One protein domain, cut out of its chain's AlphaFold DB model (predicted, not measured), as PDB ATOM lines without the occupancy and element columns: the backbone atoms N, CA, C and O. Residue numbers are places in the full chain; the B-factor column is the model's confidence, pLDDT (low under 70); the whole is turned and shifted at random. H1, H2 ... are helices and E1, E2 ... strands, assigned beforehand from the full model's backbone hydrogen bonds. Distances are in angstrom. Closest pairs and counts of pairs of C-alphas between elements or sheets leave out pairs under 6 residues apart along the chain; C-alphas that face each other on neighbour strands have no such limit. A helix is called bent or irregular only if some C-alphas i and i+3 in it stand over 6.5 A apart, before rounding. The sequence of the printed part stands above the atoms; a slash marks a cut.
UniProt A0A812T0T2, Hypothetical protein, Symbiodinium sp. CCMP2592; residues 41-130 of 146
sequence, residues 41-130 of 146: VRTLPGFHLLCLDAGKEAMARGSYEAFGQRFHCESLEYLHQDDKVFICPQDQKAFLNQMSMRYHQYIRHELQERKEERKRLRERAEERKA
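AT A GLANCE: This is residues 41 to 130 of the 146 residues of the protein "Hypothetical protein" of Symbiodinium sp. CCMP2592 (UniProt A0A812T0T2). A small, curled, strongly twisted sheet with H1 over one face makes a head; bent H2 forms a long arm, residues 115 to 130 standing free. Printed are 90 residues, with two named helices and four named strands, E1 E2 H1 E3 E4 H2 along the chain. The sheet, E2 E1 E4 E3, is antiparallel; the class is mixed. The whole is extended, radius of gyration of the C-alphas 18.8 A, spanning 64 by 29 by 17 A.

IN THESE COORDINATES: E1, residues 41 to 45, begins at C-alpha (226.370, 159.686, 176.845). E2 is residues 49 to 51, E3 63 to 66, E4 69 to 78, 22.6 A long; H1 is 52 to 60. H2, residues 98 to 130, one helix by its hydrogen bonds, is bent: C-alphas 109 and 112 are 7.3 A apart. Its arms are H2a, 98 to 109, 15.7 A, and H2b, 112 to 130, 27.1 A, ending at C-alpha (192.728, 114.253, 165.076).

HOW THE PARTS SIT: E1 and E4 are antiparallel neighbours, with N 42 and O 77 within hydrogen-bond range at 2.8 A. H1 is on the sheet, height 7.1 A; its closest C-alphas to E4 are Met 59 and Cys 73, 5.5 A. H2a and H2b, not on the sheet, stand at a steep tilt of 61 degrees. In H1, H2a and H2b every O i to N i+4 pair is within range.

THE WHOLE: The printed part has no cut; E4 to H2 is a long link. No printed residue is under 70 in pLDDT.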
ATOM      1  N   VAL A  41     227.141 160.085 175.671       96.38
ATOM      2  CA  VAL A  41     226.370 159.686 176.845       96.38
ATOM      3  C   VAL A  41     225.174 158.864 176.409       96.38
ATOM      4  O   VAL A  41     224.635 159.057 175.317       96.38
ATOM      5  N   ARG A  42     224.744 157.951 177.271       96.50
ATOM      6  CA  ARG A  42     223.509 157.197 177.112       96.50
ATOM      7  C   ARG A  42     222.477 157.720 178.100       96.50
ATOM      8  O   ARG A  42     222.743 157.822 179.291       96.50
ATOM      9  N   THR A  43     221.293 158.071 177.619       97.25
ATOM     10  CA  THR A  43     220.214 158.553 178.498       97.25
ATOM     11  C   THR A  43     219.550 157.394 179.228       97.25
ATOM     12  O   THR A  43     219.350 156.346 178.614       97.25
ATOM     13  N   LEU A  44     219.088 157.600 180.456       96.12
ATOM     14  CA  LEU A  44     218.241 156.655 181.181       96.12
ATOM     15  C   LEU A  44     216.897 157.316 181.539       96.12
ATOM     16  O   LEU A  44     216.891 158.494 181.903       96.12
ATOM     17  N   PRO A  45     215.761 156.602 181.405       95.00
ATOM     18  CA  PRO A  45     215.610 155.214 180.936       95.00
ATOM     19  C   PRO A  45     215.549 155.063 179.400       95.00
ATOM     20  O   PRO A  45     215.275 153.979 178.888       95.00
ATOM     21  N   GLY A  46     215.765 156.135 178.627       92.94
ATOM     22  CA  GLY A  46     215.603 156.103 177.165       92.94
ATOM     23  C   GLY A  46     216.543 155.139 176.423       92.94
ATOM     24  O   GLY A  46     216.164 154.596 175.387       92.94
ATOM     25  N   PHE A  47     217.732 154.877 176.968       96.12
ATOM     26  CA  PHE A  47     218.838 154.113 176.375       96.12
ATOM     27  C   PHE A  47     219.354 154.644 175.027       96.12
ATOM     28  O   PHE A  47     220.112 153.950 174.360       96.12
ATOM     29  N   HIS A  48     219.011 155.865 174.612       95.88
ATOM     30  CA  HIS A  48     219.542 156.447 173.377       95.88
ATOM     31  C   HIS A  48     220.938 157.035 173.578       95.88
ATOM     32  O   HIS A  48     221.252 157.583 174.639       95.88
ATOM     33  N   LEU A  49     221.763 156.928 172.536       95.94
ATOM     34  CA  LEU A  49     223.096 157.511 172.484       95.94
ATOM     35  C   LEU A  49     223.014 158.970 172.021       95.94
ATOM     36  O   LEU A  49     222.548 159.248 170.917       95.94
ATOM     37  N   LEU A  50     223.498 159.893 172.847       96.31
ATOM     38  CA  LEU A  50     223.553 161.325 172.558       96.31
ATOM     39  C   LEU A  50     224.996 161.840 172.628       96.31
ATOM     40  O   LEU A  50     225.857 161.253 173.290       96.31
ATOM     41  N   CYS A  51     225.258 162.977 171.981       95.75
ATOM     42  CA  CYS A  51     226.447 163.757 172.310       95.75
ATOM     43  C   CYS A  51     226.296 164.364 173.712       95.75
ATOM     44  O   CYS A  51     225.177 164.585 174.185       95.75
ATOM     45  N   LEU A  52     227.421 164.643 174.374       95.62
ATOM     46  CA  LEU A  52     227.423 165.142 175.752       95.62
ATOM     47  C   LEU A  52     226.545 166.391 175.935       95.62
ATOM     48  O   LEU A  52     225.784 166.461 176.896       95.62
ATOM     49  N   ASP A  53     226.605 167.341 175.004       95.88
ATOM     50  CA  ASP A  53     225.838 168.588 175.101       95.88
ATOM     51  C   ASP A  53     224.329 168.337 175.036       95.88
ATOM     52  O   ASP A  53     223.581 168.833 175.876       95.88
ATOM     53  N   ALA A  54     223.877 167.512 174.084       96.75
ATOM     54  CA  ALA A  54     222.467 167.137 173.979       96.75
ATOM     55  C   ALA A  54     222.001 166.337 175.202       96.75
ATOM     56  O   ALA A  54     220.877 166.515 175.662       96.75
ATOM     57  N   GLY A  55     222.861 165.484 175.764       97.00
ATOM     58  CA  GLY A  55     222.556 164.770 177.000       97.00
ATOM     59  C   GLY A  55     222.404 165.702 178.201       97.00
ATOM     60  O   GLY A  55     221.449 165.560 178.960       97.00
ATOM     61  N   LYS A  56     223.293 166.688 178.367       97.31
ATOM     62  CA  LYS A  56     223.178 167.692 179.438       97.31
ATOM     63  C   LYS A  56     221.892 168.509 179.306       97.31
ATOM     64  O   LYS A  56     221.197 168.709 180.298       97.31
ATOM     65  N   GLU A  57     221.545 168.926 178.088       97.31
ATOM     66  CA  GLU A  57     220.271 169.596 177.803       97.31
ATOM     67  C   GLU A  57     219.069 168.702 178.141       97.31
ATOM     68  O   GLU A  57     218.113 169.166 178.764       97.31
ATOM     69  N   ALA A  58     219.136 167.416 177.784       97.44
ATOM     70  CA  ALA A  58     218.102 166.434 178.089       97.44
ATOM     71  C   ALA A  58     217.900 166.259 179.600       97.44
ATOM     72  O   ALA A  58     216.764 166.275 180.066       97.44
ATOM     73  N   MET A  59     218.991 166.135 180.364       97.50
ATOM     74  CA  MET A  59     218.955 166.013 181.823       97.50
ATOM     75  C   MET A  59     218.368 167.276 182.466       97.50
ATOM     76  O   MET A  59     217.478 167.175 183.303       97.50
ATOM     77  N   ALA A  60     218.802 168.466 182.038       97.56
ATOM     78  CA  ALA A  60     218.306 169.733 182.582       97.56
ATOM     79  C   ALA A  60     216.803 169.942 182.323       97.56
ATOM     80  O   ALA A  60     216.090 170.477 183.166       97.56
ATOM     81  N   ARG A  61     216.309 169.501 181.161       96.94
ATOM     82  CA  ARG A  61     214.880 169.551 180.802       96.94
ATOM     83  C   ARG A  61     214.077 168.360 181.334       96.94
ATOM     84  O   ARG A  61     212.864 168.313 181.131       96.94
ATOM     85  N   GLY A  62     214.744 167.351 181.896       97.12
ATOM     86  CA  GLY A  62     214.171 166.042 182.208       97.12
ATOM     87  C   GLY A  62     213.661 165.268 180.984       97.12
ATOM     88  O   GLY A  62     212.962 164.272 181.122       97.12
ATOM     89  N   SER A  63     213.906 165.724 179.757       97.50
ATOM     90  CA  SER A  63     213.382 165.099 178.537       97.50
ATOM     91  C   SER A  63     214.102 165.585 177.284       97.50
ATOM     92  O   SER A  63     214.720 166.648 177.284       97.50
ATOM     93  N   TYR A  64     213.995 164.818 176.204       97.00
ATOM     94  CA  TYR A  64     214.551 165.154 174.894       97.00
ATOM     95  C   TYR A  64     213.672 164.619 173.770       97.00
ATOM     96  O   TYR A  64     212.848 163.730 173.978       97.00
ATOM     97  N   GLU A  65     213.861 165.167 172.576       96.38
ATOM     98  CA  GLU A  65     213.167 164.742 171.367       96.38
ATOM     99  C   GLU A  65     214.154 164.049 170.431       96.38
ATOM    100  O   GLU A  65     215.221 164.580 170.129       96.38
ATOM    101  N   ALA A  66     213.821 162.834 170.019       94.56
ATOM    102  CA  ALA A  66     214.632 162.021 169.127       94.56
ATOM    103  C   ALA A  66     213.702 161.143 168.289       94.56
ATOM    104  O   ALA A  66     212.653 160.726 168.767       94.56
ATOM    105  N   PHE A  67     214.068 160.847 167.040       92.12
ATOM    106  CA  PHE A  67     213.303 159.920 166.186       92.12
ATOM    107  C   PHE A  67     211.799 160.269 166.062       92.12
ATOM    108  O   PHE A  67     210.956 159.380 165.950       92.12
ATOM    109  N   GLY A  68     211.453 161.562 166.129       91.75
ATOM    110  CA  GLY A  68     210.067 162.049 166.088       91.75
ATOM    111  C   GLY A  68     209.242 161.776 167.353       91.75
ATOM    112  O   GLY A  68     208.018 161.866 167.312       91.75
ATOM    113  N   GLN A  69     209.881 161.408 168.468       94.81
ATOM    114  CA  GLN A  69     209.227 161.116 169.744       94.81
ATOM    115  C   GLN A  69     209.914 161.842 170.904       94.81
ATOM    116  O   GLN A  69     211.119 162.102 170.886       94.81
ATOM    117  N   ARG A  70     209.140 162.142 171.951       96.38
ATOM    118  CA  ARG A  70     209.655 162.716 173.198       96.38
ATOM    119  C   ARG A  70     209.946 161.614 174.211       96.38
ATOM    120  O   ARG A  70     209.068 160.821 174.538       96.38
ATOM    121  N   PHE A  71     211.156 161.617 174.758       96.62
ATOM    122  CA  PHE A  71     211.624 160.663 175.758       96.62
ATOM    123  C   PHE A  71     211.946 161.354 177.080       96.62
ATOM    124  O   PHE A  71     212.367 162.512 177.107       96.62
ATOM    125  N   HIS A  72     211.772 160.627 178.184       96.75
ATOM    126  CA  HIS A  72     212.179 161.090 179.506       96.75
ATOM    127  C   HIS A  72     213.685 160.880 179.711       96.75
ATOM    128  O   HIS A  72     214.270 159.925 179.191       96.75
ATOM    129  N   CYS A  73     214.310 161.783 180.458       97.56
ATOM    130  CA  CYS A  73     215.713 161.697 180.829       97.56
ATOM    131  C   CYS A  73     215.842 161.993 182.317       97.56
ATOM    132  O   CYS A  73     215.787 163.145 182.732       97.56
ATOM    133  N   GLU A  74     216.024 160.942 183.101       97.38
ATOM    134  CA  GLU A  74     216.192 161.028 184.551       97.38
ATOM    135  C   GLU A  74     217.673 161.131 184.915       97.38
ATOM    136  O   GLU A  74     218.058 161.872 185.814       97.38
ATOM    137  N   SER A  75     218.525 160.409 184.187       97.69
ATOM    138  CA  SER A  75     219.970 160.437 184.384       97.69
ATOM    139  C   SER A  75     220.725 160.138 183.089       97.69
ATOM    140  O   SER A  75     220.149 159.721 182.079       97.69
ATOM    141  N   LEU A  76     222.033 160.392 183.118       97.19
ATOM    142  CA  LEU A  76     222.951 160.083 182.032       97.19
ATOM    143  C   LEU A  76     223.983 159.072 182.509       97.19
ATOM    144  O   LEU A  76     224.575 159.224 183.575       97.19
ATOM    145  N   GLU A  77     224.249 158.099 181.661       96.88
ATOM    146  CA  GLU A  77     225.371 157.190 181.785       96.88
ATOM    147  C   GLU A  77     226.478 157.651 180.837       96.88
ATOM    148  O   GLU A  77     226.280 157.773 179.623       96.88
ATOM    149  N   TYR A  78     227.639 157.955 181.404       96.25
ATOM    150  CA  TYR A  78     228.811 158.374 180.647       96.25
ATOM    151  C   TYR A  78     229.515 157.145 180.094       96.25
ATOM    152  O   TYR A  78     229.784 156.203 180.834       96.25
ATOM    153  N   LEU A  79     229.810 157.166 178.798       94.25
ATOM    154  CA  LEU A  79     230.480 156.060 178.128       94.25
ATOM    155  C   LEU A  79     231.956 156.395 177.941       94.25
ATOM    156  O   LEU A  79     232.291 157.501 177.510       94.25
ATOM    157  N   HIS A  80     232.826 155.429 178.219       90.25
ATOM    158  CA  HIS A  80     234.256 155.551 177.979       90.25
ATOM    159  C   HIS A  80     234.546 155.611 176.475       90.25
ATOM    160  O   HIS A  80     233.739 155.176 175.653       90.25
ATOM    161  N   GLN A  81     235.711 156.124 176.080       89.25
ATOM    162  CA  GLN A  81     236.111 156.213 174.669       89.25
ATOM    163  C   GLN A  81     236.162 154.838 173.978       89.25
ATOM    164  O   GLN A  81     235.782 154.711 172.810       89.25
ATOM    165  N   ASP A  82     236.558 153.818 174.732       88.12
ATOM    166  CA  ASP A  82     236.750 152.449 174.242       88.12
ATOM    167  C   ASP A  82     235.463 151.621 174.254       88.12
ATOM    168  O   ASP A  82     235.413 150.535 173.675       88.12
ATOM    169  N   ASP A  83     234.388 152.144 174.854       90.06
ATOM    170  CA  ASP A  83     233.133 151.412 174.942       90.06
ATOM    171  C   ASP A  83     232.562 151.146 173.547       90.06
ATOM    172  O   ASP A  83     232.349 152.041 172.716       90.06
ATOM    173  N   LYS A  84     232.266 149.883 173.267       89.38
ATOM    174  CA  LYS A  84     231.564 149.522 172.043       89.38
ATOM    175  C   LYS A  84     230.069 149.550 172.308       89.38
ATOM    176  O   LYS A  84     229.561 148.820 173.150       89.38
ATOM    177  N   VAL A  85     229.364 150.387 171.557       91.62
ATOM    178  CA  VAL A  85     227.907 150.468 171.617       91.62
ATOM    179  C   VAL A  85     227.292 149.682 170.467       91.62
ATOM    180  O   VAL A  85     227.782 149.697 169.341       91.62
ATOM    181  N   PHE A  86     226.210 148.980 170.771       93.69
ATOM    182  CA  PHE A  86     225.418 148.197 169.836       93.69
ATOM    183  C   PHE A  86     224.024 148.803 169.795       93.69
ATOM    184  O   PHE A  86     223.337 148.839 170.815       93.69
ATOM    185  N   ILE A  87     223.622 149.302 168.631       92.88
ATOM    186  CA  ILE A  87     222.346 149.993 168.455       92.88
ATOM    187  C   ILE A  87     221.324 149.010 167.891       92.88
ATOM    188  O   ILE A  87     221.599 148.300 166.925       92.88
ATOM    189  N   CYS A  88     220.148 148.953 168.512       94.62
ATOM    190  CA  CYS A  88     219.020 148.201 167.989       94.62
ATOM    191  C   CYS A  88     218.485 148.893 166.718       94.62
ATOM    192  O   CYS A  88     218.123 150.066 166.780       94.62
ATOM    193  N   PRO A  89     218.400 148.211 165.567       91.44
ATOM    194  CA  PRO A  89     217.957 148.811 164.316       91.44
ATOM    195  C   PRO A  89     216.472 149.203 164.327       91.44
ATOM    196  O   PRO A  89     216.096 150.132 163.616       91.44
ATOM    197  N   GLN A  90     215.632 148.537 165.129       91.94
ATOM    198  CA  GLN A  90     214.193 148.810 165.179       91.94
ATOM    199  C   GLN A  90     213.832 150.052 166.008       91.94
ATOM    200  O   GLN A  90     212.953 150.808 165.607       91.94
ATOM    201  N   ASP A  91     214.475 150.265 167.160       93.00
ATOM    202  CA  ASP A  91     214.112 151.340 168.101       93.00
ATOM    203  C   ASP A  91     215.282 152.242 168.519       93.00
ATOM    204  O   ASP A  91     215.117 153.109 169.372       93.00
ATOM    205  N   GLN A  92     216.456 152.061 167.909       94.31
ATOM    206  CA  GLN A  92     217.642 152.910 168.063       94.31
ATOM    207  C   GLN A  92     218.190 153.006 169.498       94.31
ATOM    208  O   GLN A  92     219.010 153.875 169.813       94.31
ATOM    209  N   LYS A  93     217.805 152.074 170.379       95.31
ATOM    210  CA  LYS A  93     218.382 151.951 171.723       95.31
ATOM    211  C   LYS A  93     219.815 151.433 171.656       95.31
ATOM    212  O   LYS A  93     220.112 150.486 170.930       95.31
ATOM    213  N   ALA A  94     220.690 152.034 172.453       95.12
ATOM    214  CA  ALA A  94     222.104 151.709 172.549       95.12
ATOM    215  C   ALA A  94     222.393 150.799 173.753       95.12
ATOM    216  O   ALA A  94     222.048 151.088 174.902       95.12
ATOM    217  N   PHE A  95     223.104 149.708 173.491       94.81
ATOM    218  CA  PHE A  95     223.515 148.708 174.471       94.81
ATOM    219  C   PHE A  95     225.036 148.594 174.511       94.81
ATOM    220  O   PHE A  95     225.695 148.754 173.490       94.81
ATOM    221  N   LEU A  96     225.596 148.263 175.674       91.88
ATOM    222  CA  LEU A  96     227.046 148.089 175.849       91.88
ATOM    223  C   LEU A  96     227.550 146.704 175.423       91.88
ATOM    224  O   LEU A  96     228.746 146.479 175.286       91.88
ATOM    225  N   ASN A  97     226.638 145.755 175.217       92.19
ATOM    226  CA  ASN A  97     226.973 144.399 174.811       92.19
ATOM    227  C   ASN A  97     226.015 143.923 173.714       92.19
ATOM    228  O   ASN A  97     224.803 144.159 173.773       92.19
ATOM    229  N   GLN A  98     226.558 143.201 172.735       93.44
ATOM    230  CA  GLN A  98     225.797 142.621 171.637       93.44
ATOM    231  C   GLN A  98     224.735 141.640 172.134       93.44
ATOM    232  O   GLN A  98     223.638 141.596 171.582       93.44
ATOM    233  N   MET A  99     225.032 140.875 173.190       94.56
ATOM    234  CA  MET A  99     224.072 139.926 173.759       94.56
ATOM    235  C   MET A  99     222.862 140.631 174.378       94.56
ATOM    236  O   MET A  99     221.736 140.183 174.179       94.56
ATOM    237  N   SER A 100     223.071 141.762 175.057       95.12
ATOM    238  CA  SER A 100     221.980 142.568 175.619       95.12
ATOM    239  C   SER A 100     221.098 143.163 174.522       95.12
ATOM    240  O   SER A 100     219.877 143.114 174.633       95.12
ATOM    241  N   MET A 101     221.705 143.652 173.437       95.50
ATOM    242  CA  MET A 101     220.974 144.150 172.269       95.50
ATOM    243  C   MET A 101     220.152 143.039 171.601       95.50
ATOM    244  O   MET A 101     218.962 143.222 171.370       95.50
ATOM    245  N   ARG A 102     220.738 141.853 171.380       94.81
ATOM    246  CA  ARG A 102     220.019 140.693 170.818       94.81
ATOM    247  C   ARG A 102     218.876 140.224 171.712       94.81
ATOM    248  O   ARG A 102     217.813 139.871 171.215       94.81
ATOM    249  N   TYR A 103     219.081 140.211 173.028       95.38
ATOM    250  CA  TYR A 103     218.026 139.855 173.972       95.38
ATOM    251  C   TYR A 103     216.874 140.865 173.931       95.38
ATOM    252  O   TYR A 103     215.715 140.462 173.861       95.38
ATOM    253  N   HIS A 104     217.186 142.166 173.900       95.06
ATOM    254  CA  HIS A 104     216.193 143.222 173.693       95.06
ATOM    255  C   HIS A 104     215.421 143.015 172.390       95.06
ATOM    256  O   HIS A 104     214.196 142.974 172.425       95.06
ATOM    257  N   GLN A 105     216.119 142.800 171.270       94.19
ATOM    258  CA  GLN A 105     215.481 142.530 169.981       94.19
ATOM    259  C   GLN A 105     214.530 141.339 170.052       94.19
ATOM    260  O   GLN A 105     213.371 141.440 169.653       94.19
ATOM    261  N   TYR A 106     214.996 140.232 170.627       94.69
ATOM    262  CA  TYR A 106     214.191 139.035 170.768       94.69
ATOM    263  C   TYR A 106     212.927 139.301 171.589       94.69
ATOM    264  O   TYR A 106     211.828 139.035 171.120       94.69
ATOM    265  N   ILE A 107     213.050 139.857 172.796       95.25
ATOM    266  CA  ILE A 107     211.898 140.068 173.680       95.25
ATOM    267  C   ILE A 107     210.953 141.147 173.145       95.25
ATOM    268  O   ILE A 107     209.736 140.989 173.245       95.25
ATOM    269  N   ARG A 108     211.491 142.241 172.598       92.88
ATOM    270  CA  ARG A 108     210.709 143.419 172.214       92.88
ATOM    271  C   ARG A 108     210.109 143.323 170.816       92.88
ATOM    272  O   ARG A 108     209.032 143.876 170.614       92.88
ATOM    273  N   HIS A 109     210.788 142.660 169.883       91.88
ATOM    274  CA  HIS A 109     210.411 142.663 168.469       91.88
ATOM    275  C   HIS A 109     210.045 141.276 167.924       91.88
ATOM    276  O   HIS A 109     209.202 141.211 167.043       91.88
ATOM    277  N   GLU A 110     210.600 140.173 168.442       91.56
ATOM    278  CA  GLU A 110     210.425 138.848 167.807       91.56
ATOM    279  C   GLU A 110     209.590 137.846 168.619       91.56
ATOM    280  O   GLU A 110     208.961 136.944 168.065       91.56
ATOM    281  N   LEU A 111     209.600 137.943 169.951       93.31
ATOM    282  CA  LEU A 111     209.074 136.900 170.834       93.31
ATOM    283  C   LEU A 111     207.582 136.661 170.608       93.31
ATOM    284  O   LEU A 111     207.127 135.517 170.673       93.31
ATOM    285  N   GLN A 112     206.824 137.733 170.388       89.56
ATOM    286  CA  GLN A 112     205.380 137.643 170.227       89.56
ATOM    287  C   GLN A 112     205.014 136.912 168.933       89.56
ATOM    288  O   GLN A 112     204.263 135.939 168.975       89.56
ATOM    289  N   GLU A 113     205.634 137.294 167.819       90.12
ATOM    290  CA  GLU A 113     205.430 136.652 166.520       90.12
ATOM    291  C   GLU A 113     205.811 135.167 166.571       90.12
ATOM    292  O   GLU A 113     205.032 134.302 166.172       90.12
ATOM    293  N   ARG A 114     206.958 134.837 167.180       92.12
ATOM    294  CA  ARG A 114     207.399 133.442 167.355       92.12
ATOM    295  C   ARG A 114     206.437 132.620 168.218       92.12
ATOM    296  O   ARG A 114     206.228 131.434 167.958       92.12
ATOM    297  N   LYS A 115     205.854 133.211 169.269       93.44
ATOM    298  CA  LYS A 115     204.841 132.542 170.105       93.44
ATOM    299  C   LYS A 115     203.576 132.246 169.304       93.44
ATOM    300  O   LYS A 115     203.030 131.148 169.419       93.44
ATOM    301  N   GLU A 116     203.127 133.203 168.503       94.50
ATOM    302  CA  GLU A 116     201.943 133.066 167.656       94.50
ATOM    303  C   GLU A 116     202.155 132.031 166.552       94.50
ATOM    304  O   GLU A 116     201.309 131.158 166.354       94.50
ATOM    305  N   GLU A 117     203.313 132.048 165.896       95.62
ATOM    306  CA  GLU A 117     203.699 131.043 164.909       95.62
ATOM    307  C   GLU A 117     203.738 129.640 165.528       95.62
ATOM    308  O   GLU A 117     203.122 128.704 165.010       95.62
ATOM    309  N   ARG A 118     204.388 129.489 166.688       95.38
ATOM    310  CA  ARG A 118     204.453 128.203 167.395       95.38
ATOM    311  C   ARG A 118     203.066 127.694 167.781       95.38
ATOM    312  O   ARG A 118     202.814 126.493 167.673       95.38
ATOM    313  N   LYS A 119     202.167 128.584 168.211       97.06
ATOM    314  CA  LYS A 119     200.772 128.241 168.513       97.06
ATOM    315  C   LYS A 119     200.052 127.741 167.256       97.06
ATOM    316  O   LYS A 119     199.487 126.651 167.289       97.06
ATOM    317  N   ARG A 120     200.164 128.460 166.136       96.88
ATOM    318  CA  ARG A 120     199.572 128.069 164.843       96.88
ATOM    319  C   ARG A 120     200.070 126.708 164.355       96.88
ATOM    320  O   ARG A 120     199.284 125.885 163.885       96.88
ATOM    321  N   LEU A 121     201.374 126.452 164.461       96.81
ATOM    322  CA  LEU A 121     201.962 125.167 164.074       96.81
ATOM    323  C   LEU A 121     201.456 124.024 164.955       96.81
ATOM    324  O   LEU A 121     201.166 122.942 164.443       96.81
ATOM    325  N   ARG A 122     201.308 124.273 166.261       96.31
ATOM    326  CA  ARG A 122     200.763 123.301 167.212       96.31
ATOM    327  C   ARG A 122     199.307 122.956 166.898       96.31
ATOM    328  O   ARG A 122     198.997 121.778 166.778       96.31
ATOM    329  N   GLU A 123     198.454 123.955 166.688       97.44
ATOM    330  CA  GLU A 123     197.039 123.754 166.335       97.44
ATOM    331  C   GLU A 123     196.895 122.935 165.042       97.44
ATOM    332  O   GLU A 123     196.129 121.973 164.981       97.44
ATOM    333  N   ARG A 124     197.712 123.231 164.023       96.69
ATOM    334  CA  ARG A 124     197.732 122.470 162.764       96.69
ATOM    335  C   ARG A 124     198.186 121.020 162.961       96.69
ATOM    336  O   ARG A 124     197.683 120.121 162.286       96.69
ATOM    337  N   ALA A 125     199.162 120.779 163.836       97.25
ATOM    338  CA  ALA A 125     199.625 119.429 164.146       97.25
ATOM    339  C   ALA A 125     198.551 118.620 164.893       97.25
ATOM    340  O   ALA A 125     198.319 117.459 164.553       97.25
ATOM    341  N   GLU A 126     197.859 119.244 165.848       97.25
ATOM    342  CA  GLU A 126     196.744 118.643 166.589       97.25
ATOM    343  C   GLU A 126     195.571 118.305 165.656       97.25
ATOM    344  O   GLU A 126     195.044 117.194 165.711       97.25
ATOM    345  N   GLU A 127     195.227 119.190 164.717       96.12
ATOM    346  CA  GLU A 127     194.190 118.923 163.716       96.12
ATOM    347  C   GLU A 127     194.558 117.742 162.802       96.12
ATOM    348  O   GLU A 127     193.732 116.860 162.544       96.12
ATOM    349  N   ARG A 128     195.809 117.687 162.323       95.12
ATOM    350  CA  ARG A 128     196.304 116.567 161.504       95.12
ATOM    351  C   ARG A 128     196.229 115.246 162.261       95.12
ATOM    352  O   ARG A 128     195.783 114.256 161.683       95.12
ATOM    353  N   LYS A 129     196.620 115.242 163.538       95.81
ATOM    354  CA  LYS A 129     196.515 114.068 164.405       95.81
ATOM    355  C   LYS A 129     195.057 113.636 164.576       95.81
ATOM    356  O   LYS A 129     194.736 112.495 164.279       95.81
ATOM    357  N   ALA A 130     194.152 114.558 164.909       94.75
ATOM    358  CA  ALA A 130     192.728 114.253 165.076       94.75
ATOM    359  C   ALA A 130     192.074 113.700 163.794       94.75
ATOM    360  O   ALA A 130     191.187 112.847 163.856       94.75
TER     361      ALA A 130